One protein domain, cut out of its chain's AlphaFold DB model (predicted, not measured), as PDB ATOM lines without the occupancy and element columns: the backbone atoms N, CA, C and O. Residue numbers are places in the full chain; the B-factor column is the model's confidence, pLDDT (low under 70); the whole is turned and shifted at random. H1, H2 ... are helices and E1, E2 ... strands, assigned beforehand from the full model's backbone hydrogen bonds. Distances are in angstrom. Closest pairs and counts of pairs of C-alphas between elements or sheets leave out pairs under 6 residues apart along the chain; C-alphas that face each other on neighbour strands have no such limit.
ATOM      1  N   GLY A  24     206.322 266.786 300.443       81.00
ATOM      2  CA  GLY A  24     206.725 265.506 301.030       81.00
ATOM      3  C   GLY A  24     205.866 264.333 300.539       81.00
ATOM      4  O   GLY A  24     204.662 264.468 300.345       81.00
ATOM      5  N   SER A  25     206.464 263.152 300.382       82.88
ATOM      6  CA  SER A  25     205.794 261.950 299.852       82.88
ATOM      7  C   SER A  25     204.961 261.169 300.879       82.88
ATOM      8  O   SER A  25     204.458 260.094 300.568       82.88
ATOM      9  N   MET A  26     204.819 261.680 302.103       82.12
ATOM     10  CA  MET A  26     204.203 260.953 303.221       82.12
ATOM     11  C   MET A  26     202.676 261.076 303.275       82.12
ATOM     12  O   MET A  26     202.015 260.204 303.828       82.12
ATOM     13  N   ASN A  27     202.109 262.133 302.685       87.31
ATOM     14  CA  ASN A  27     200.691 262.450 302.825       87.31
ATOM     15  C   ASN A  27     199.928 262.103 301.546       87.31
ATOM     16  O   ASN A  27     199.856 262.894 300.600       87.31
ATOM     17  N   TYR A  28     199.325 260.917 301.519       91.06
ATOM     18  CA  TYR A  28     198.508 260.471 300.397       91.06
ATOM     19  C   TYR A  28     197.365 259.551 300.829       91.06
ATOM     20  O   TYR A  28     197.396 258.939 301.893       91.06
ATOM     21  N   PHE A  29     196.352 259.451 299.970       89.25
ATOM     22  CA  PHE A  29     195.235 258.519 300.113       89.25
ATOM     23  C   PHE A  29     195.015 257.773 298.808       89.25
ATOM     24  O   PHE A  29     195.193 258.334 297.723       89.25
ATOM     25  N   VAL A  30     194.581 256.522 298.922       91.31
ATOM     26  CA  VAL A  30     194.209 255.706 297.773       91.31
ATOM     27  C   VAL A  30     192.739 255.365 297.879       91.31
ATOM     28  O   VAL A  30     192.280 254.852 298.893       91.31
ATOM     29  N   ILE A  31     191.991 255.630 296.819       90.50
ATOM     30  CA  ILE A  31     190.634 255.118 296.661       90.50
ATOM     31  C   ILE A  31     190.723 253.913 295.738       90.50
ATOM     32  O   ILE A  31     191.171 254.045 294.598       90.50
ATOM     33  N   LEU A  32     190.300 252.752 296.229       89.81
ATOM     34  CA  LEU A  32     190.239 251.511 295.468       89.81
ATOM     35  C   LEU A  32     188.787 251.025 295.463       89.81
ATOM     36  O   LEU A  32     188.202 250.783 296.518       89.81
ATOM     37  N   GLY A  33     188.173 250.936 294.281       82.56
ATOM     38  CA  GLY A  33     186.734 250.675 294.193       82.56
ATOM     39  C   GLY A  33     185.932 251.775 294.900       82.56
ATOM     40  O   GLY A  33     185.990 252.937 294.508       82.56
ATOM     41  N   THR A  34     185.192 251.426 295.950       81.31
ATOM     42  CA  THR A  34     184.394 252.377 296.749       81.31
ATOM     43  C   THR A  34     185.018 252.702 298.102       81.31
ATOM     44  O   THR A  34     184.386 253.375 298.909       81.31
ATOM     45  N   SER A  35     186.229 252.213 298.369       85.12
ATOM     46  CA  SER A  35     186.835 252.290 299.693       85.12
ATOM     47  C   SER A  35     188.056 253.196 299.684       85.12
ATOM     48  O   SER A  35     188.895 253.120 298.783       85.12
ATOM     49  N   VAL A  36     188.165 254.041 300.706       87.56
ATOM     50  CA  VAL A  36     189.380 254.813 300.974       87.56
ATOM     51  C   VAL A  36     190.302 253.946 301.822       87.56
ATOM     52  O   VAL A  36     189.930 253.483 302.897       87.56
ATOM     53  N   LEU A  37     191.501 253.712 301.311       87.00
ATOM     54  CA  LEU A  37     192.521 252.869 301.903       87.00
ATOM     55  C   LEU A  37     193.788 253.677 302.171       87.00
ATOM     56  O   LEU A  37     194.260 254.445 301.328       87.00
ATOM     57  N   SER A  38     194.368 253.427 303.341       85.69
ATOM     58  CA  SER A  38     195.708 253.890 303.694       85.69
ATOM     59  C   SER A  38     196.712 252.768 303.458       85.69
ATOM     60  O   SER A  38     196.523 251.650 303.956       85.69
ATOM     61  N   PHE A  39     197.770 253.096 302.723       92.06
ATOM     62  CA  PHE A  39     198.915 252.239 302.433       92.06
ATOM     63  C   PHE A  39     200.149 252.822 303.125       92.06
ATOM     64  O   PHE A  39     200.256 254.037 303.268       92.06
ATOM     65  N   SER A  40     201.057 251.966 303.587       92.81
ATOM     66  CA  SER A  40     202.339 252.390 304.156       92.81
ATOM     67  C   SER A  40     203.303 252.842 303.064       92.81
ATOM     68  O   SER A  40     204.110 253.746 303.289       92.81
ATOM     69  N   LYS A  41     203.218 252.240 301.875       94.62
ATOM     70  CA  LYS A  41     204.084 252.570 300.744       94.62
ATOM     71  C   LYS A  41     203.382 252.347 299.411       94.62
ATOM     72  O   LYS A  41     202.621 251.399 299.240       94.62
ATOM     73  N   ILE A  42     203.695 253.224 298.459       94.75
ATOM     74  CA  ILE A  42     203.316 253.110 297.050       94.75
ATOM     75  C   ILE A  42     204.581 253.278 296.214       94.75
ATOM     76  O   ILE A  42     205.364 254.198 296.449       94.75
ATOM     77  N   SER A  43     204.794 252.401 295.240       95.31
ATOM     78  CA  SER A  43     205.943 252.462 294.330       95.31
ATOM     79  C   SER A  43     205.573 251.987 292.922       95.31
ATOM     80  O   SER A  43     204.464 251.506 292.701       95.31
ATOM     81  N   GLY A  44     206.467 252.175 291.943       91.44
ATOM     82  CA  GLY A  44     206.166 251.860 290.536       91.44
ATOM     83  C   GLY A  44     205.150 252.821 289.900       91.44
ATOM     84  O   GLY A  44     204.382 252.453 289.012       91.44
ATOM     85  N   ILE A  45     205.084 254.062 290.390       92.06
ATOM     86  CA  ILE A  45     204.214 255.084 289.804       92.06
ATOM     87  C   ILE A  45     204.856 255.570 288.507       92.06
ATOM     88  O   ILE A  45     205.846 256.299 288.537       92.06
ATOM     89  N   THR A  46     204.244 255.222 287.382       89.31
ATOM     90  CA  THR A  46     204.653 255.698 286.066       89.31
ATOM     91  C   THR A  46     203.600 256.657 285.535       89.31
ATOM     92  O   THR A  46     202.469 256.269 285.236       89.31
ATOM     93  N   LEU A  47     203.958 257.941 285.455       84.12
ATOM     94  CA  LEU A  47     203.061 258.992 284.963       84.12
ATOM     95  C   LEU A  47     202.998 259.024 283.434       84.12
ATOM     96  O   LEU A  47     201.959 259.349 282.865       84.12
ATOM     97  N   TYR A  48     204.106 258.683 282.781       80.56
ATOM     98  CA  TYR A  48     204.243 258.725 281.337       80.56
ATOM     99  C   TYR A  48     205.267 257.690 280.881       80.56
ATOM    100  O   TYR A  48     206.359 257.616 281.442       80.56
ATOM    101  N   THR A  49     204.905 256.920 279.857       74.00
ATOM    102  CA  THR A  49     205.784 255.939 279.222       74.00
ATOM    103  C   THR A  49     205.628 256.083 277.721       74.00
ATOM    104  O   THR A  49     204.577 255.734 277.185       74.00
ATOM    105  N   ASN A  50     206.684 256.547 277.063       77.81
ATOM    106  CA  ASN A  50     206.827 256.465 275.620       77.81
ATOM    107  C   ASN A  50     207.949 255.481 275.318       77.81
ATOM    108  O   ASN A  50     209.071 255.666 275.791       77.81
ATOM    109  N   LYS A  51     207.651 254.449 274.529       79.00
ATOM    110  CA  LYS A  51     208.702 253.689 273.862       79.00
ATOM    111  C   LYS A  51     209.056 254.431 272.589       79.00
ATOM    112  O   LYS A  51     208.172 254.880 271.864       79.00
ATOM    113  N   ILE A  65     213.833 259.799 265.712       90.44
ATOM    114  CA  ILE A  65     213.151 259.099 266.800       90.44
ATOM    115  C   ILE A  65     211.665 258.990 266.462       90.44
ATOM    116  O   ILE A  65     211.006 260.002 266.226       90.44
ATOM    117  N   VAL A  66     211.134 257.769 266.477       89.81
ATOM    118  CA  VAL A  66     209.712 257.481 266.249       89.81
ATOM    119  C   VAL A  66     209.100 256.896 267.513       89.81
ATOM    120  O   VAL A  66     209.732 256.093 268.201       89.81
ATOM    121  N   GLU A  67     207.869 257.301 267.827       85.12
ATOM    122  CA  GLU A  67     207.090 256.698 268.907       85.12
ATOM    123  C   GLU A  67     206.633 255.289 268.515       85.12
ATOM    124  O   GLU A  67     206.002 255.080 267.479       85.12
ATOM    125  N   GLU A  68     206.929 254.318 269.372       83.19
ATOM    126  CA  GLU A  68     206.426 252.958 269.257       83.19
ATOM    127  C   GLU A  68     205.161 252.815 270.120       83.19
ATOM    128  O   GLU A  68     205.135 253.300 271.261       83.19
ATOM    129  N   PRO A  69     204.096 252.154 269.626       71.56
ATOM    130  CA  PRO A  69     202.912 251.899 270.434       71.56
ATOM    131  C   PRO A  69     203.296 251.121 271.693       71.56
ATOM    132  O   PRO A  69     203.763 249.984 271.635       71.56
ATOM    133  N   ASN A  70     203.078 251.738 272.853       72.75
ATOM    134  CA  ASN A  70     203.380 251.098 274.120       72.75
ATOM    135  C   ASN A  70     202.382 249.959 274.389       72.75
ATOM    136  O   ASN A  70     201.220 250.197 274.725       72.75
ATOM    137  N   SER A  71     202.844 248.722 274.230       71.88
ATOM    138  CA  SER A  71     202.067 247.507 274.484       71.88
ATOM    139  C   SER A  71     202.168 247.008 275.929       71.88
ATOM    140  O   SER A  71     201.469 246.064 276.297       71.88
ATOM    141  N   GLU A  72     203.048 247.590 276.746       83.06
ATOM    142  CA  GLU A  72     203.309 247.118 278.103       83.06
ATOM    143  C   GLU A  72     202.420 247.819 279.128       83.06
ATOM    144  O   GLU A  72     202.237 249.038 279.123       83.06
ATOM    145  N   LEU A  73     201.865 247.023 280.043       88.62
ATOM    146  CA  LEU A  73     201.134 247.543 281.188       88.62
ATOM    147  C   LEU A  73     202.122 248.054 282.234       88.62
ATOM    148  O   LEU A  73     203.071 247.365 282.610       88.62
ATOM    149  N   ASN A  74     201.845 249.238 282.767       92.56
ATOM    150  CA  ASN A  74     202.564 249.745 283.923       92.56
ATOM    151  C   ASN A  74     202.149 248.946 285.164       92.56
ATOM    152  O   ASN A  74     201.002 248.502 285.264       92.56
ATOM    153  N   THR A  75     203.068 248.779 286.114       94.50
ATOM    154  CA  THR A  75     202.805 248.057 287.366       94.50
ATOM    155  C   THR A  75     203.079 248.957 288.561       94.50
ATOM    156  O   THR A  75     204.134 249.573 288.640       94.50
ATOM    157  N   LEU A  76     202.118 249.036 289.477       95.50
ATOM    158  CA  LEU A  76     202.188 249.796 290.717       95.50
ATOM    159  C   LEU A  76     202.118 248.821 291.890       95.50
ATOM    160  O   LEU A  76     201.310 247.895 291.882       95.50
ATOM    161  N   HIS A  77     202.959 249.047 292.891       97.00
ATOM    162  CA  HIS A  77     203.039 248.214 294.085       97.00
ATOM    163  C   HIS A  77     202.563 248.999 295.303       97.00
ATOM    164  O   HIS A  77     203.002 250.131 295.530       97.00
ATOM    165  N   LEU A  78     201.670 248.387 296.070       95.56
ATOM    166  CA  LEU A  78     201.051 248.928 297.271       95.56
ATOM    167  C   LEU A  78     201.393 248.036 298.465       95.56
ATOM    168  O   LEU A  78     201.204 246.825 298.396       95.56
ATOM    169  N   GLU A  79     201.831 248.635 299.567       95.44
ATOM    170  CA  GLU A  79     202.107 247.931 300.822       95.44
ATOM    171  C   GLU A  79     201.166 248.446 301.914       95.44
ATOM    172  O   GLU A  79     200.968 249.658 302.052       95.44
ATOM    173  N   LYS A  80     200.563 247.548 302.692       93.44
ATOM    174  CA  LYS A  80     199.648 247.889 303.789       93.44
ATOM    175  C   LYS A  80     199.857 246.954 304.976       93.44
ATOM    176  O   LYS A  80     200.011 245.756 304.793       93.44
ATOM    177  N   GLY A  81     199.808 247.480 306.197       92.12
ATOM    178  CA  GLY A  81     199.770 246.643 307.399       92.12
ATOM    179  C   GLY A  81     198.447 245.880 307.524       92.12
ATOM    180  O   GLY A  81     197.373 246.462 307.347       92.12
ATOM    181  N   TYR A  82     198.525 244.594 307.850       88.62
ATOM    182  CA  TYR A  82     197.363 243.734 308.070       88.62
ATOM    183  C   TYR A  82     196.576 244.160 309.329       88.62
ATOM    184  O   TYR A  82     197.182 244.436 310.363       88.62
ATOM    185  N   GLY A  83     195.235 244.203 309.265       79.06
ATOM    186  CA  GLY A  83     194.372 244.280 310.462       79.06
ATOM    187  C   GLY A  83     193.253 245.334 310.497       79.06
ATOM    188  O   GLY A  83     192.327 245.173 311.283       79.06
ATOM    189  N   THR A  84     193.284 246.395 309.680       70.38
ATOM    190  CA  THR A  84     192.205 247.422 309.682       70.38
ATOM    191  C   THR A  84     191.121 247.150 308.645       70.38
ATOM    192  O   THR A  84     189.936 247.193 308.958       70.38
ATOM    193  N   MET A  85     191.528 246.872 307.410       80.25
ATOM    194  CA  MET A  85     190.653 246.480 306.308       80.25
ATOM    195  C   MET A  85     191.488 245.659 305.338       80.25
ATOM    196  O   MET A  85     192.555 246.128 304.924       80.25
ATOM    197  N   ASP A  86     191.035 244.447 305.024       83.75
ATOM    198  CA  ASP A  86     191.759 243.572 304.114       83.75
ATOM    199  C   ASP A  86     191.631 244.116 302.689       83.75
ATOM    200  O   ASP A  86     190.544 244.462 302.218       83.75
ATOM    201  N   VAL A  87     192.757 244.212 301.987       85.81
ATOM    202  CA  VAL A  87     192.742 244.536 300.563       85.81
ATOM    203  C   VAL A  87     191.924 243.529 299.754       85.81
ATOM    204  O   VAL A  87     191.286 243.939 298.785       85.81
ATOM    205  N   LEU A  88     191.899 242.252 300.151       88.44
ATOM    206  CA  LEU A  88     191.160 241.191 299.462       88.44
ATOM    207  C   LEU A  88     189.655 241.472 299.379       88.44
ATOM    208  O   LEU A  88     189.041 241.172 298.353       88.44
ATOM    209  N   ASP A  89     189.082 242.134 300.384       85.88
ATOM    210  CA  ASP A  89     187.655 242.480 300.418       85.88
ATOM    211  C   ASP A  89     187.279 243.540 299.367       85.88
ATOM    212  O   ASP A  89     186.120 243.672 298.964       85.88
ATOM    213  N   VAL A  90     188.262 244.311 298.896       84.50
ATOM    214  CA  VAL A  90     188.052 245.465 298.008       84.50
ATOM    215  C   VAL A  90     188.278 245.117 296.540       84.50
ATOM    216  O   VAL A  90     187.646 245.706 295.658       84.50
ATOM    217  N   ILE A  91     189.149 244.140 296.262       86.44
ATOM    218  CA  ILE A  91     189.553 243.735 294.904       86.44
ATOM    219  C   ILE A  91     188.366 243.438 293.980       86.44
ATOM    220  O   ILE A  91     188.388 243.943 292.855       86.44
ATOM    221  N   PRO A  92     187.312 242.698 294.393       83.81
ATOM    222  CA  PRO A  92     186.228 242.328 293.480       83.81
ATOM    223  C   PRO A  92     185.528 243.528 292.827       83.81
ATOM    224  O   PRO A  92     185.000 243.422 291.721       83.81
ATOM    225  N   ASN A  93     185.548 244.689 293.488       77.12
ATOM    226  CA  ASN A  93     184.904 245.917 293.019       77.12
ATOM    227  C   ASN A  93     185.901 246.944 292.452       77.12
ATOM    228  O   ASN A  93     185.508 248.033 292.019       77.12
ATOM    229  N   ALA A  94     187.194 246.626 292.442       83.56
ATOM    230  CA  ALA A  94     188.259 247.548 292.086       83.56
ATOM    231  C   ALA A  94     188.464 247.613 290.561       83.56
ATOM    232  O   ALA A  94     189.292 246.908 289.993       83.56
ATOM    233  N   LYS A  95     187.719 248.495 289.880       84.88
ATOM    234  CA  LYS A  95     187.882 248.758 288.428       84.88
ATOM    235  C   LYS A  95     188.839 249.907 288.104       84.88
ATOM    236  O   LYS A  95     189.356 250.003 286.992       84.88
ATOM    237  N   ALA A  96     189.046 250.798 289.069       87.06
ATOM    238  CA  ALA A  96     189.968 251.919 288.991       87.06
ATOM    239  C   ALA A  96     190.534 252.227 290.382       87.06
ATOM    240  O   ALA A  96     189.922 251.896 291.402       87.06
ATOM    241  N   MET A  97     191.688 252.884 290.389       91.69
ATOM    242  CA  MET A  97     192.343 253.428 291.570       91.69
ATOM    243  C   MET A  97     192.488 254.935 291.394       91.69
ATOM    244  O   MET A  97     192.856 255.405 290.313       91.69
ATOM    245  N   ILE A  98     192.233 255.683 292.463       92.50
ATOM    246  CA  ILE A  98     192.499 257.119 292.532       92.50
ATOM    247  C   ILE A  98     193.555 257.351 293.611       92.50
ATOM    248  O   ILE A  98     193.332 257.034 294.775       92.50
ATOM    249  N   LEU A  99     194.695 257.912 293.223       93.56
ATOM    250  CA  LEU A  99     195.759 258.358 294.113       93.56
ATOM    251  C   LEU A  99     195.623 259.860 294.352       93.56
ATOM    252  O   LEU A  99     195.629 260.652 293.409       93.56
ATOM    253  N   ILE A 100     195.542 260.253 295.615       91.44
ATOM    254  CA  ILE A 100     195.434 261.646 296.039       91.44
ATOM    255  C   ILE A 100     196.687 261.999 296.827       91.44
ATOM    256  O   ILE A 100     196.957 261.383 297.851       91.44
ATOM    257  N   ILE A 101     197.424 263.008 296.366       90.38
ATOM    258  CA  ILE A 101     198.609 263.550 297.035       90.38
ATOM    259  C   ILE A 101     198.210 264.836 297.754       90.38
ATOM    260  O   ILE A 101     197.663 265.754 297.127       90.38
ATOM    261  N   LYS A 102     198.497 264.904 299.054       86.81
ATOM    262  CA  LYS A 102     198.223 266.066 299.899       86.81
ATOM    263  C   LYS A 102     199.510 266.811 300.261       86.81
ATOM    264  O   LYS A 102     200.574 266.214 300.389       86.81
ATOM    265  N   GLY A 103     199.393 268.128 300.406       84.56
ATOM    266  CA  GLY A 103     200.425 268.999 300.959       84.56
ATOM    267  C   GLY A 103     200.495 268.925 302.486       84.56
ATOM    268  O   GLY A 103     199.802 268.123 303.118       84.56
ATOM    269  N   GLN A 104     201.332 269.775 303.081       78.88
ATOM    270  CA  GLN A 104     201.465 269.882 304.541       78.88
ATOM    271  C   GLN A 104     200.175 270.403 305.193       78.88
ATOM    272  O   GLN A 104     199.762 269.879 306.222       78.88
ATOM    273  N   ASP A 105     199.459 271.307 304.521       79.81
ATOM    274  CA  ASP A 105     198.209 271.899 305.018       79.81
ATOM    275  C   ASP A 105     196.964 271.056 304.681       79.81
ATOM    276  O   ASP A 105     195.861 271.577 304.533       79.81
ATOM    277  N   ASN A 106     197.136 269.748 304.457       75.44
ATOM    278  CA  ASN A 106     196.103 268.833 303.947       75.44
ATOM    279  C   ASN A 106     195.475 269.235 302.598       75.44
ATOM    280  O   ASN A 106     194.528 268.596 302.127       75.44
ATOM    281  N   GLU A 107     196.021 270.246 301.928       82.81
ATOM    282  CA  GLU A 107     195.565 270.669 300.615       82.81
ATOM    283  C   GLU A 107     195.840 269.592 299.559       82.81
ATOM    284  O   GLU A 107     196.918 269.007 299.487       82.81
ATOM    285  N   ILE A 108     194.866 269.325 298.694       85.69
ATOM    286  CA  ILE A 108     195.058 268.389 297.582       85.69
ATOM    287  C   ILE A 108     195.960 269.040 296.529       85.69
ATOM    288  O   ILE A 108     195.551 269.999 295.870       85.69
ATOM    289  N   LYS A 109     197.157 268.477 296.343       86.25
ATOM    290  CA  LYS A 109     198.154 268.911 295.353       86.25
ATOM    291  C   LYS A 109     198.052 268.107 294.057       86.25
ATOM    292  O   LYS A 109     198.066 268.665 292.958       86.25
ATOM    293  N   GLY A 110     197.870 266.794 294.175       88.06
ATOM    294  CA  GLY A 110     197.792 265.871 293.043       88.06
ATOM    295  C   GLY A 110     196.596 264.940 293.156       88.06
ATOM    296  O   GLY A 110     196.275 264.473 294.242       88.06
ATOM    297  N   VAL A 111     195.943 264.661 292.029       92.00
ATOM    298  CA  VAL A 111     194.944 263.591 291.931       92.00
ATOM    299  C   VAL A 111     195.205 262.860 290.633       92.00
ATOM    300  O   VAL A 111     195.190 263.477 289.567       92.00
ATOM    301  N   TYR A 112     195.443 261.563 290.743       93.06
ATOM    302  CA  TYR A 112     195.788 260.693 289.636       93.06
ATOM    303  C   TYR A 112     194.849 259.499 289.610       93.06
ATOM    304  O   TYR A 112     194.566 258.916 290.650       93.06
ATOM    305  N   GLN A 113     194.374 259.121 288.431       92.69
ATOM    306  CA  GLN A 113     193.449 258.009 288.257       92.69
ATOM    307  C   GLN A 113     194.007 256.995 287.263       92.69
ATOM    308  O   GLN A 113     194.448 257.359 286.168       92.69
ATOM    309  N   THR A 114     193.976 255.716 287.632       92.75
ATOM    310  CA  THR A 114     194.361 254.630 286.726       92.75
ATOM    311  C   THR A 114     193.283 254.395 285.672       92.75
ATOM    312  O   THR A 114     192.081 254.469 285.930       92.75
ATOM    313  N   SER A 115     193.719 254.098 284.452       87.94
ATOM    314  CA  SER A 115     192.863 253.581 283.384       87.94
ATOM    315  C   SER A 115     193.044 252.071 283.271       87.94
ATOM    316  O   SER A 115     194.181 251.600 283.273       87.94
ATOM    317  N   ARG A 116     191.926 251.336 283.149       85.62
ATOM    318  CA  ARG A 116     191.891 249.877 282.920       85.62
ATOM    319  C   ARG A 116     192.819 249.120 283.876       85.62
ATOM    320  O   ARG A 116     193.789 248.492 283.468       85.62
ATOM    321  N   MET A 117     192.521 249.259 285.160       91.94
ATOM    322  CA  MET A 117     193.268 248.632 286.236       91.94
ATOM    323  C   MET A 117     192.901 247.154 286.387       91.94
ATOM    324  O   MET A 117     191.728 246.800 286.295       91.94
ATOM    325  N   MET A 118     193.889 246.326 286.720       92.12
ATOM    326  CA  MET A 118     193.696 244.960 287.190       92.12
ATOM    327  C   MET A 118     194.662 244.663 288.336       92.12
ATOM    328  O   MET A 118     195.845 244.993 288.257       92.12
ATOM    329  N   VAL A 119     194.170 244.032 289.397       93.62
ATOM    330  CA  VAL A 119     195.032 243.524 290.470       93.62
ATOM    331  C   VAL A 119     195.688 242.237 289.975       93.62
ATOM    332  O   VAL A 119     194.990 241.307 289.578       93.62
ATOM    333  N   LYS A 120     197.021 242.216 289.940       94.00
ATOM    334  CA  LYS A 120     197.825 241.094 289.446       94.00
ATOM    335  C   LYS A 120     197.999 240.030 290.524       94.00
ATOM    336  O   LYS A 120     197.760 238.854 290.273       94.00
ATOM    337  N   ASP A 121     198.409 240.459 291.711       94.94
ATOM    338  CA  ASP A 121     198.668 239.590 292.851       94.94
ATOM    339  C   ASP A 121     198.488 240.350 294.166       94.94
ATOM    340  O   ASP A 121     198.620 241.578 294.225       94.94
ATOM    341  N   VAL A 122     198.160 239.590 295.211       94.94
ATOM    342  CA  VAL A 122     198.223 240.024 296.605       94.94
ATOM    343  C   VAL A 122     198.958 238.953 297.390       94.94
ATOM    344  O   VAL A 122     198.589 237.781 297.345       94.94
ATOM    345  N   THR A 123     200.005 239.356 298.095       95.94
ATOM    346  CA  THR A 123     200.844 238.480 298.911       95.94
ATOM    347  C   THR A 123     200.939 239.018 300.331       95.94
ATOM    348  O   THR A 123     200.741 240.207 300.581       95.94
ATOM    349  N   LEU A 124     201.223 238.131 301.276       95.25
ATOM    350  CA  LEU A 124     201.526 238.480 302.659       95.25
ATOM    351  C   LEU A 124     203.030 238.339 302.881       95.25
ATOM    352  O   LEU A 124     203.664 237.477 302.275       95.25
ATOM    353  N   SER A 125     203.597 239.184 303.738       94.75
ATOM    354  CA  SER A 125     204.974 239.022 304.193       94.75
ATOM    355  C   SER A 125     205.143 237.726 304.986       94.75
ATOM    356  O   SER A 125     204.183 237.209 305.560       94.75
ATOM    357  N   ASP A 126     206.381 237.246 305.058       96.12
ATOM    358  CA  ASP A 126     206.717 236.003 305.748       96.12
ATOM    359  C   ASP A 126     206.271 236.008 307.217       96.12
ATOM    360  O   ASP A 126     206.406 237.002 307.937       96.12
ATOM    361  N   LEU A 127     205.763 234.859 307.667       95.50
ATOM    362  CA  LEU A 127     205.431 234.610 309.065       95.50
ATOM    363  C   LEU A 127     206.648 234.005 309.762       95.50
ATOM    364  O   LEU A 127     206.990 232.844 309.540       95.50
ATOM    365  N   ASP A 128     207.294 234.797 310.612       95.38
ATOM    366  CA  ASP A 128     208.506 234.405 311.327       95.38
ATOM    367  C   ASP A 128     208.345 234.670 312.827       95.38
ATOM    368  O   ASP A 128     208.390 235.812 313.281       95.38
ATOM    369  N   ALA A 129     208.182 233.600 313.608       95.12
ATOM    370  CA  ALA A 129     208.013 233.683 315.059       95.12
ATOM    371  C   ALA A 129     209.253 234.233 315.791       95.12
ATOM    372  O   ALA A 129     209.155 234.605 316.958       95.12
ATOM    373  N   SER A 130     210.415 234.291 315.128       95.81
ATOM    374  CA  SER A 130     211.642 234.860 315.697       95.81
ATOM    375  C   SER A 130     211.724 236.385 315.567       95.81
ATOM    376  O   SER A 130     212.577 237.008 316.202       95.81
ATOM    377  N   LYS A 131     210.845 237.008 314.769       94.38
ATOM    378  CA  LYS A 131     210.872 238.445 314.478       94.38
ATOM    379  C   LYS A 131     209.593 239.127 314.945       94.38
ATOM    380  O   LYS A 131     208.489 238.748 314.575       94.38
ATOM    381  N   SER A 132     209.751 240.224 315.681       92.12
ATOM    382  CA  SER A 132     208.653 241.147 315.974       92.12
ATOM    383  C   SER A 132     208.526 242.168 314.839       92.12
ATOM    384  O   SER A 132     208.994 243.300 314.961       92.12
ATOM    385  N   ALA A 133     207.930 241.755 313.719       91.81
ATOM    386  CA  ALA A 133     207.650 242.617 312.571       91.81
ATOM    387  C   ALA A 133     206.139 242.729 312.317       91.81
ATOM    388  O   ALA A 133     205.372 241.819 312.627       91.81
ATOM    389  N   VAL A 134     205.709 243.857 311.748       92.62
ATOM    390  CA  VAL A 134     204.317 244.035 311.314       92.62
ATOM    391  C   VAL A 134     204.070 243.152 310.092       92.62
ATOM    392  O   VAL A 134     204.863 243.173 309.155       92.62
ATOM    393  N   LEU A 135     202.964 242.405 310.089       93.75
ATOM    394  CA  LEU A 135     202.525 241.634 308.927       93.75
ATOM    395  C   LEU A 135     202.073 242.589 307.814       93.75
ATOM    396  O   LEU A 135     201.154 243.390 308.013       93.75
ATOM    397  N   ILE A 136     202.717 242.510 306.651       94.81
ATOM    398  CA  ILE A 136     202.467 243.396 305.510       94.81
ATOM    399  C   ILE A 136     201.735 242.640 304.402       94.81
ATOM    400  O   ILE A 136     202.128 241.545 304.014       94.81
ATOM    401  N   GLN A 137     200.687 243.253 303.864       94.81
ATOM    402  CA  GLN A 137     200.049 242.892 302.605       94.81
ATOM    403  C   GLN A 137     200.691 243.683 301.468       94.81
ATOM    404  O   GLN A 137     200.685 244.916 301.486       94.81
ATOM    405  N   ASN A 138     201.206 242.975 300.468       95.62
ATOM    406  CA  ASN A 138     201.732 243.550 299.239       95.62
ATOM    407  C   ASN A 138     200.735 243.297 298.111       95.62
ATOM    408  O   ASN A 138     200.339 242.158 297.884       95.62
ATOM    409  N   MET A 139     200.344 244.343 297.395       95.69
ATOM    410  CA  MET A 139     199.458 244.264 296.239       95.69
ATOM    411  C   MET A 139     200.163 244.822 295.009       95.69
ATOM    412  O   MET A 139     200.661 245.947 295.029       95.69
ATOM    413  N   SER A 140     200.132 244.063 293.916       96.38
ATOM    414  CA  SER A 140     200.613 244.506 292.609       96.38
ATOM    415  C   SER A 140     199.434 244.796 291.688       96.38
ATOM    416  O   SER A 140     198.547 243.962 291.499       96.38
ATOM    417  N   ILE A 141     199.423 245.982 291.087       95.31
ATOM    418  CA  ILE A 141     198.364 246.460 290.201       95.31
ATOM    419  C   ILE A 141     198.945 246.743 288.823       95.31
ATOM    420  O   ILE A 141     199.843 247.568 288.693       95.31
ATOM    421  N   SER A 142     198.376 246.139 287.783       94.88
ATOM    422  CA  SER A 142     198.674 246.475 286.392       94.88
ATOM    423  C   SER A 142     197.661 247.485 285.843       94.88
ATOM    424  O   SER A 142     196.460 247.380 286.099       94.88
ATOM    425  N   TYR A 143     198.128 248.484 285.095       93.06
ATOM    426  CA  TYR A 143     197.295 249.552 284.532       93.06
ATOM    427  C   TYR A 143     197.860 250.069 283.206       93.06
ATOM    428  O   TYR A 143     199.061 249.998 282.952       93.06
ATOM    429  N   THR A 144     197.001 250.630 282.349       89.19
ATOM    430  CA  THR A 144     197.446 251.147 281.043       89.19
ATOM    431  C   THR A 144     198.064 252.537 281.155       89.19
ATOM    432  O   THR A 144     199.079 252.827 280.538       89.19
ATOM    433  N   SER A 145     197.455 253.425 281.942       88.56
ATOM    434  CA  SER A 145     197.923 254.808 282.095       88.56
ATOM    435  C   SER A 145     197.435 255.420 283.398       88.56
ATOM    436  O   SER A 145     196.316 255.120 283.829       88.56
ATOM    437  N   LEU A 146     198.221 256.332 283.963       91.00
ATOM    438  CA  LEU A 146     197.852 257.129 285.124       91.00
ATOM    439  C   LEU A 146     197.595 258.576 284.682       91.00
ATOM    440  O   LEU A 146     198.492 259.247 284.184       91.00
ATOM    441  N   LYS A 147     196.357 259.054 284.818       90.25
ATOM    442  CA  LYS A 147     195.949 260.375 284.315       90.25
ATOM    443  C   LYS A 147     195.723 261.347 285.457       90.25
ATOM    444  O   LYS A 147     195.038 261.015 286.421       90.25
ATOM    445  N   SER A 148     196.256 262.558 285.323       89.94
ATOM    446  CA  SER A 148     195.895 263.667 286.207       89.94
ATOM    447  C   SER A 148     194.421 264.011 286.014       89.94
ATOM    448  O   SER A 148     193.939 264.114 284.883       89.94
ATOM    449  N   VAL A 149     193.696 264.168 287.115       86.25
ATOM    450  CA  VAL A 149     192.267 264.482 287.076       86.25
ATOM    451  C   VAL A 149     192.058 266.001 287.043       86.25
ATOM    452  O   VAL A 149     192.851 266.766 287.599       86.25
ATOM    453  N   SER A 150     191.001 266.458 286.365       77.50
ATOM    454  CA  SER A 150     190.729 267.883 286.139       77.50
ATOM    455  C   SER A 150     190.521 268.676 287.438       77.50
ATOM    456  O   SER A 150     190.118 268.138 288.472       77.50
ATOM    457  N   ALA A 151     190.748 269.993 287.374       72.88
ATOM    458  CA  ALA A 151     190.611 270.896 288.521       72.88
ATOM    459  C   ALA A 151     189.212 270.853 289.169       72.88
ATOM    460  O   ALA A 151     189.105 270.914 290.391       72.88
ATOM    461  N   ALA A 152     188.153 270.669 288.375       67.75
ATOM    462  CA  ALA A 152     186.785 270.543 288.878       67.75
ATOM    463  C   ALA A 152     186.610 269.321 289.799       67.75
ATOM    464  O   ALA A 152     185.994 269.418 290.858       67.75
ATOM    465  N   VAL A 153     187.210 268.182 289.439       69.00
ATOM    466  CA  VAL A 153     187.192 266.987 290.295       69.00
ATOM    467  C   VAL A 153     188.047 267.199 291.536       69.00
ATOM    468  O   VAL A 153     187.630 266.830 292.631       69.00
ATOM    469  N   LYS A 154     189.219 267.834 291.394       72.19
ATOM    470  CA  LYS A 154     190.064 268.181 292.546       72.19
ATOM    471  C   LYS A 154     189.297 269.035 293.562       72.19
ATOM    472  O   LYS A 154     189.401 268.775 294.753       72.19
ATOM    473  N   LEU A 155     188.499 270.003 293.105       67.50
ATOM    474  CA  LEU A 155     187.642 270.833 293.962       67.50
ATOM    475  C   LEU A 155     186.527 270.023 294.639       67.50
ATOM    476  O   LEU A 155     186.325 270.169 295.841       67.50
ATOM    477  N   GLY A 156     185.855 269.128 293.908       69.19
ATOM    478  CA  GLY A 156     184.850 268.230 294.491       69.19
ATOM    479  C   GLY A 156     185.430 267.323 295.584       69.19
ATOM    480  O   GLY A 156     184.837 267.172 296.649       69.19
ATOM    481  N   LEU A 157     186.637 266.792 295.365       69.44
ATOM    482  CA  LEU A 157     187.351 266.000 296.366       69.44
ATOM    483  C   LEU A 157     187.787 266.848 297.567       69.44
ATOM    484  O   LEU A 157     187.694 266.370 298.694       69.44
ATOM    485  N   LYS A 158     188.209 268.106 297.372       65.81
ATOM    486  CA  LYS A 158     188.519 269.014 298.495       65.81
ATOM    487  C   LYS A 158     187.317 269.176 299.430       65.81
ATOM    488  O   LYS A 158     187.498 269.095 300.639       65.81
ATOM    489  N   GLY A 159     186.111 269.332 298.880       62.44
ATOM    490  CA  GLY A 159     184.877 269.386 299.673       62.44
ATOM    491  C   GLY A 159     184.621 268.095 300.454       62.44
ATOM    492  O   GLY A 159     184.324 268.150 301.640       62.44
ATOM    493  N   LEU A 160     184.827 266.938 299.819       65.12
ATOM    494  CA  LEU A 160     184.644 265.625 300.443       65.12
ATOM    495  C   LEU A 160     185.617 265.392 301.619       65.12
ATOM    496  O   LEU A 160     185.210 264.973 302.694       65.12
ATOM    497  N   PHE A 161     186.906 265.699 301.440       65.12
ATOM    498  CA  PHE A 161     187.929 265.465 302.469       65.12
ATOM    499  C   PHE A 161     188.001 266.553 303.544       65.12
ATOM    500  O   PHE A 161     188.614 266.314 304.576       65.12
ATOM    501  N   SER A 162     187.392 267.721 303.326       57.38
ATOM    502  CA  SER A 162     187.272 268.761 304.358       57.38
ATOM    503  C   SER A 162     186.212 268.430 305.413       57.38
ATOM    504  O   SER A 162     186.222 269.043 306.475       57.38
ATOM    505  N   VAL A 163     185.292 267.508 305.113       51.56
ATOM    506  CA  VAL A 163     184.208 267.077 306.015       51.56
ATOM    507  C   VAL A 163     184.540 265.733 306.682       51.56
ATOM    508  O   VAL A 163     183.951 265.377 307.699       51.56
ATOM    509  N   MET A 164     185.511 264.987 306.143       50.72
ATOM    510  CA  MET A 164     185.952 263.708 306.701       50.72
ATOM    511  C   MET A 164     187.021 263.889 307.784       50.72
ATOM    512  O   MET A 164     188.218 263.812 307.504       50.72
ATOM    513  N   ASP A 165     186.587 264.011 309.038       44.03
ATOM    514  CA  ASP A 165     187.381 263.493 310.153       44.03
ATOM    515  C   ASP A 165     187.339 261.959 310.072       44.03
ATOM    516  O   ASP A 165     186.273 261.345 310.154       44.03
ATOM    517  N   PHE A 166     188.496 261.332 309.842       49.06
ATOM    518  CA  PHE A 166     188.662 259.897 309.559       49.06
ATOM    519  C   PHE A 166     188.429 258.992 310.787       49.06
ATOM    520  O   PHE A 166     189.246 258.135 311.112       49.06
ATOM    521  N   ASN A 167     187.286 259.143 311.454       36.59
ATOM    522  CA  ASN A 167     186.782 258.199 312.443       36.59
ATOM    523  C   ASN A 167     185.519 257.515 311.902       36.59
ATOM    524  O   ASN A 167     184.397 257.976 312.083       36.59
ATOM    525  N   ASN A 168     185.768 256.415 311.190       43.81
ATOM    526  CA  ASN A 168     184.944 255.214 311.028       43.81
ATOM    527  C   ASN A 168     183.416 255.391 311.212       43.81
ATOM    528  O   ASN A 168     182.883 255.117 312.289       43.81
ATOM    529  N   SER A 169     182.680 255.777 310.161       39.97
ATOM    530  CA  SER A 169     181.218 255.609 310.150       39.97
ATOM    531  C   SER A 169     180.670 255.148 308.796       39.97
ATOM    532  O   SER A 169     181.124 255.540 307.723       39.97
ATOM    533  N   SER A 170     179.674 254.264 308.844       42.03
ATOM    534  CA  SER A 170     179.080 253.569 307.694       42.03
ATOM    535  C   SER A 170     178.349 254.481 306.697       42.03
ATOM    536  O   SER A 170     178.156 254.078 305.552       42.03
ATOM    537  N   SER A 171     178.000 255.717 307.076       44.28
ATOM    538  CA  SER A 171     177.426 256.718 306.160       44.28
ATOM    539  C   SER A 171     178.454 257.282 305.168       44.28
ATOM    540  O   SER A 171     178.089 257.758 304.096       44.28
ATOM    541  N   GLN A 172     179.750 257.173 305.479       51.66
ATOM    542  CA  GLN A 172     180.851 257.692 304.658       51.66
ATOM    543  C   GLN A 172     181.092 256.827 303.408       51.66
ATOM    544  O   GLN A 172     181.465 257.332 302.348       51.66
ATOM    545  N   ALA A 173     180.816 255.520 303.497       50.81
ATOM    546  CA  ALA A 173     180.972 254.581 302.388       50.81
ATOM    547  C   ALA A 173     179.971 254.840 301.247       50.81
ATOM    548  O   ALA A 173     180.308 254.644 300.079       50.81
ATOM    549  N   GLU A 174     178.757 255.311 301.554       49.84
ATOM    550  CA  GLU A 174     177.741 255.632 300.542       49.84
ATOM    551  C   GLU A 174     178.063 256.917 299.769       49.84
ATOM    552  O   GLU A 174     177.889 256.957 298.548       49.84
ATOM    553  N   GLU A 175     178.597 257.946 300.432       54.97
ATOM    554  CA  GLU A 175     179.035 259.173 299.756       54.97
ATOM    555  C   GLU A 175     180.237 258.916 298.842       54.97
ATOM    556  O   GLU A 175     180.221 259.321 297.675       54.97
ATOM    557  N   ILE A 176     181.238 258.165 299.316       55.75
ATOM    558  CA  ILE A 176     182.396 257.769 298.501       55.75
ATOM    559  C   ILE A 176     181.945 256.903 297.320       55.75
ATOM    560  O   ILE A 176     182.364 257.142 296.189       55.75
ATOM    561  N   LYS A 177     181.035 255.945 297.539       58.53
ATOM    562  CA  LYS A 177     180.463 255.112 296.471       58.53
ATOM    563  C   LYS A 177     179.758 255.951 295.405       58.53
ATOM    564  O   LYS A 177     180.026 255.762 294.220       58.53
ATOM    565  N   ASN A 178     178.933 256.917 295.808       56.75
ATOM    566  CA  ASN A 178     178.241 257.818 294.885       56.75
ATOM    567  C   ASN A 178     179.212 258.699 294.082       56.75
ATOM    568  O   ASN A 178     178.980 258.954 292.897       56.75
ATOM    569  N   TYR A 179     180.305 259.163 294.691       56.31
ATOM    570  CA  TYR A 179     181.319 259.962 293.998       56.31
ATOM    571  C   TYR A 179     182.200 259.130 293.065       56.31
ATOM    572  O   TYR A 179     182.406 259.531 291.918       56.31
ATOM    573  N   THR A 180     182.677 257.961 293.497       54.34
ATOM    574  CA  THR A 180     183.489 257.084 292.643       54.34
ATOM    575  C   THR A 180     182.673 256.546 291.468       54.34
ATOM    576  O   THR A 180     183.190 256.461 290.353       54.34
ATOM    577  N   GLN A 181     181.376 256.287 291.665       52.12
ATOM    578  CA  GLN A 181     180.466 255.943 290.575       52.12
ATOM    579  C   GLN A 181     180.354 257.088 289.553       52.12
ATOM    580  O   GLN A 181     180.616 256.871 288.369       52.12
ATOM    581  N   LYS A 182     180.115 258.330 290.000       55.06
ATOM    582  CA  LYS A 182     180.089 259.525 289.128       55.06
ATOM    583  C   LYS A 182     181.413 259.782 288.394       55.06
ATOM    584  O   LYS A 182     181.400 260.283 287.272       55.06
ATOM    585  N   LEU A 183     182.550 259.445 289.007       52.31
ATOM    586  CA  LEU A 183     183.881 259.546 288.396       52.31
ATOM    587  C   LEU A 183     184.128 258.462 287.340       52.31
ATOM    588  O   LEU A 183     184.765 258.729 286.323       52.31
ATOM    589  N   SER A 184     183.609 257.251 287.560       47.53
ATOM    590  CA  SER A 184     183.697 256.143 286.601       47.53
ATOM    591  C   SER A 184     182.783 256.320 285.379       47.53
ATOM    592  O   SER A 184     183.087 255.805 284.307       47.53
ATOM    593  N   GLU A 185     181.711 257.104 285.510       43.22
ATOM    594  CA  GLU A 185     180.698 257.361 284.476       43.22
ATOM    595  C   GLU A 185     180.990 258.613 283.618       43.22
ATOM    596  O   GLU A 185     180.083 259.194 283.029       43.22
ATOM    597  N   GLY A 186     182.245 259.068 283.543       36.72
ATOM    598  CA  GLY A 186     182.637 260.353 282.952       36.72
ATOM    599  C   GLY A 186     181.958 260.747 281.626       36.72
ATOM    600  O   GLY A 186     182.467 260.432 280.556       36.72
TER     601      GLY A 186
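What this domain is: This is residues 24 to 51 and 65 to 186 of the 270 residues of an uncharacterized protein of Epulopiscium sp (UniProt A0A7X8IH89). Two antiparallel sheets, only partly face to face and with their strands crossed, meet at a corner where E9 runs on into E10 at 93 degrees; the helices H1 and H2 cover the other face of the five-strand sheet, side by side. E4 and the loop at Ala 129 lie at opposite ends of the longest axis. The printed part has 150 residues, with ten named strands, E1 to E10, followed along the chain by H1 and H2. The sheets have the orders E2 - E1 - E6 - E7 - E10 and E3 - E5 - E9 - E8, and the class is mixed, helices and strands. The whole is compact, with a radius of gyration of the C-alphas of 16.5 A and spans of 54 by 41 by 31 A.

How they stand to each other: The largest sheet holds E2 (residues 35 to 37), E1 (residues 28 to 32), E6 (residues 97 to 102), E7 (residues 108 to 115) and E10 (residues 145 to 148), with E2 and E10 as edge strands. E1 and E2 form a hairpin, with N 37 and O 30 at 2.8 A, within hydrogen-bond range. E1 and E6 are antiparallel at 164 degrees, with N 31 and O 98 within hydrogen-bond range at 2.8 A. E6 and E7 form a hairpin, with N 99 and O 112 within range at 2.8 A. E7 and E10 are antiparallel at 150 degrees, with N 113 and O 147 within range at 2.8 A. H1 (residues 151 to 163) is on this sheet at a height of 9.2 A, over E7 and across the strands, at 66 degrees to E7 on the local plane; the closest C-alphas, of Ile 108 and Lys 158, are 6.6 A apart. H2 (residues 171 to 184) is on the same face at a height of 9.5 A, across the strands, over E2 and only just over E1 and E6, with 3 of its C-alphas on each; the closest C-alphas of E2 and H2, of Ser 35 and Ala 173, are 6.8 A apart. H1 and H2 are near each other. Of the O i to N i+4 pairs, 8 of 9 in H1 and 9 of 10 in H2 are within hydrogen-bond range. The other sheet holds E3 (residues 41 to 43), E5 (residues 74 to 81), E9 (residues 136 to 143) and E8 (residues 118 to 124), and is twisted, its C-alphas up to 4.2 A off the best plane. N 43 and O 77 of E3 and E5 are within range at 2.9 A, as are N 76 and O 141 of E5 and E9 at 2.8 A. E8 and E9 form a hairpin, with N 120 and O 140 at 2.8 A. Between the sheets, the closest C-alphas of E7 and E9, of Ser 115 and Tyr 143, are 6.1 A apart. E4 (residues 65 to 68) pairs with no named strand.

Where its parts are: E1 begins at C-alpha 28 (198.508, 260.471, 300.397). E5, from 74 to 81, is 23.8 A long, E9, from 136 to 143, 22.5 A, and E7, from 108 to 115, 20.6 A. E8 measures 18.5 A and E6 16.2 A. H1 spans 19.0 A from C-alpha 151 (190.611, 270.896, 288.521). H2 spans 20.5 A and ends at C-alpha 184 (183.697, 256.143, 286.601).

The domain as a whole: The two C-alphas farthest apart, those of Ile 65 and Ala 129, are 54.8 A apart. Residues 52 to 64 are not printed, and C-alphas 51 and 65 are 9.9 A apart across this cut. The links E5 to E6 and E8 to E9 are long, and residues 165 to 171 stand free. The mean pLDDT of the printed part is 80.5; residues 152 to 153 and 155 to 186 are under 70.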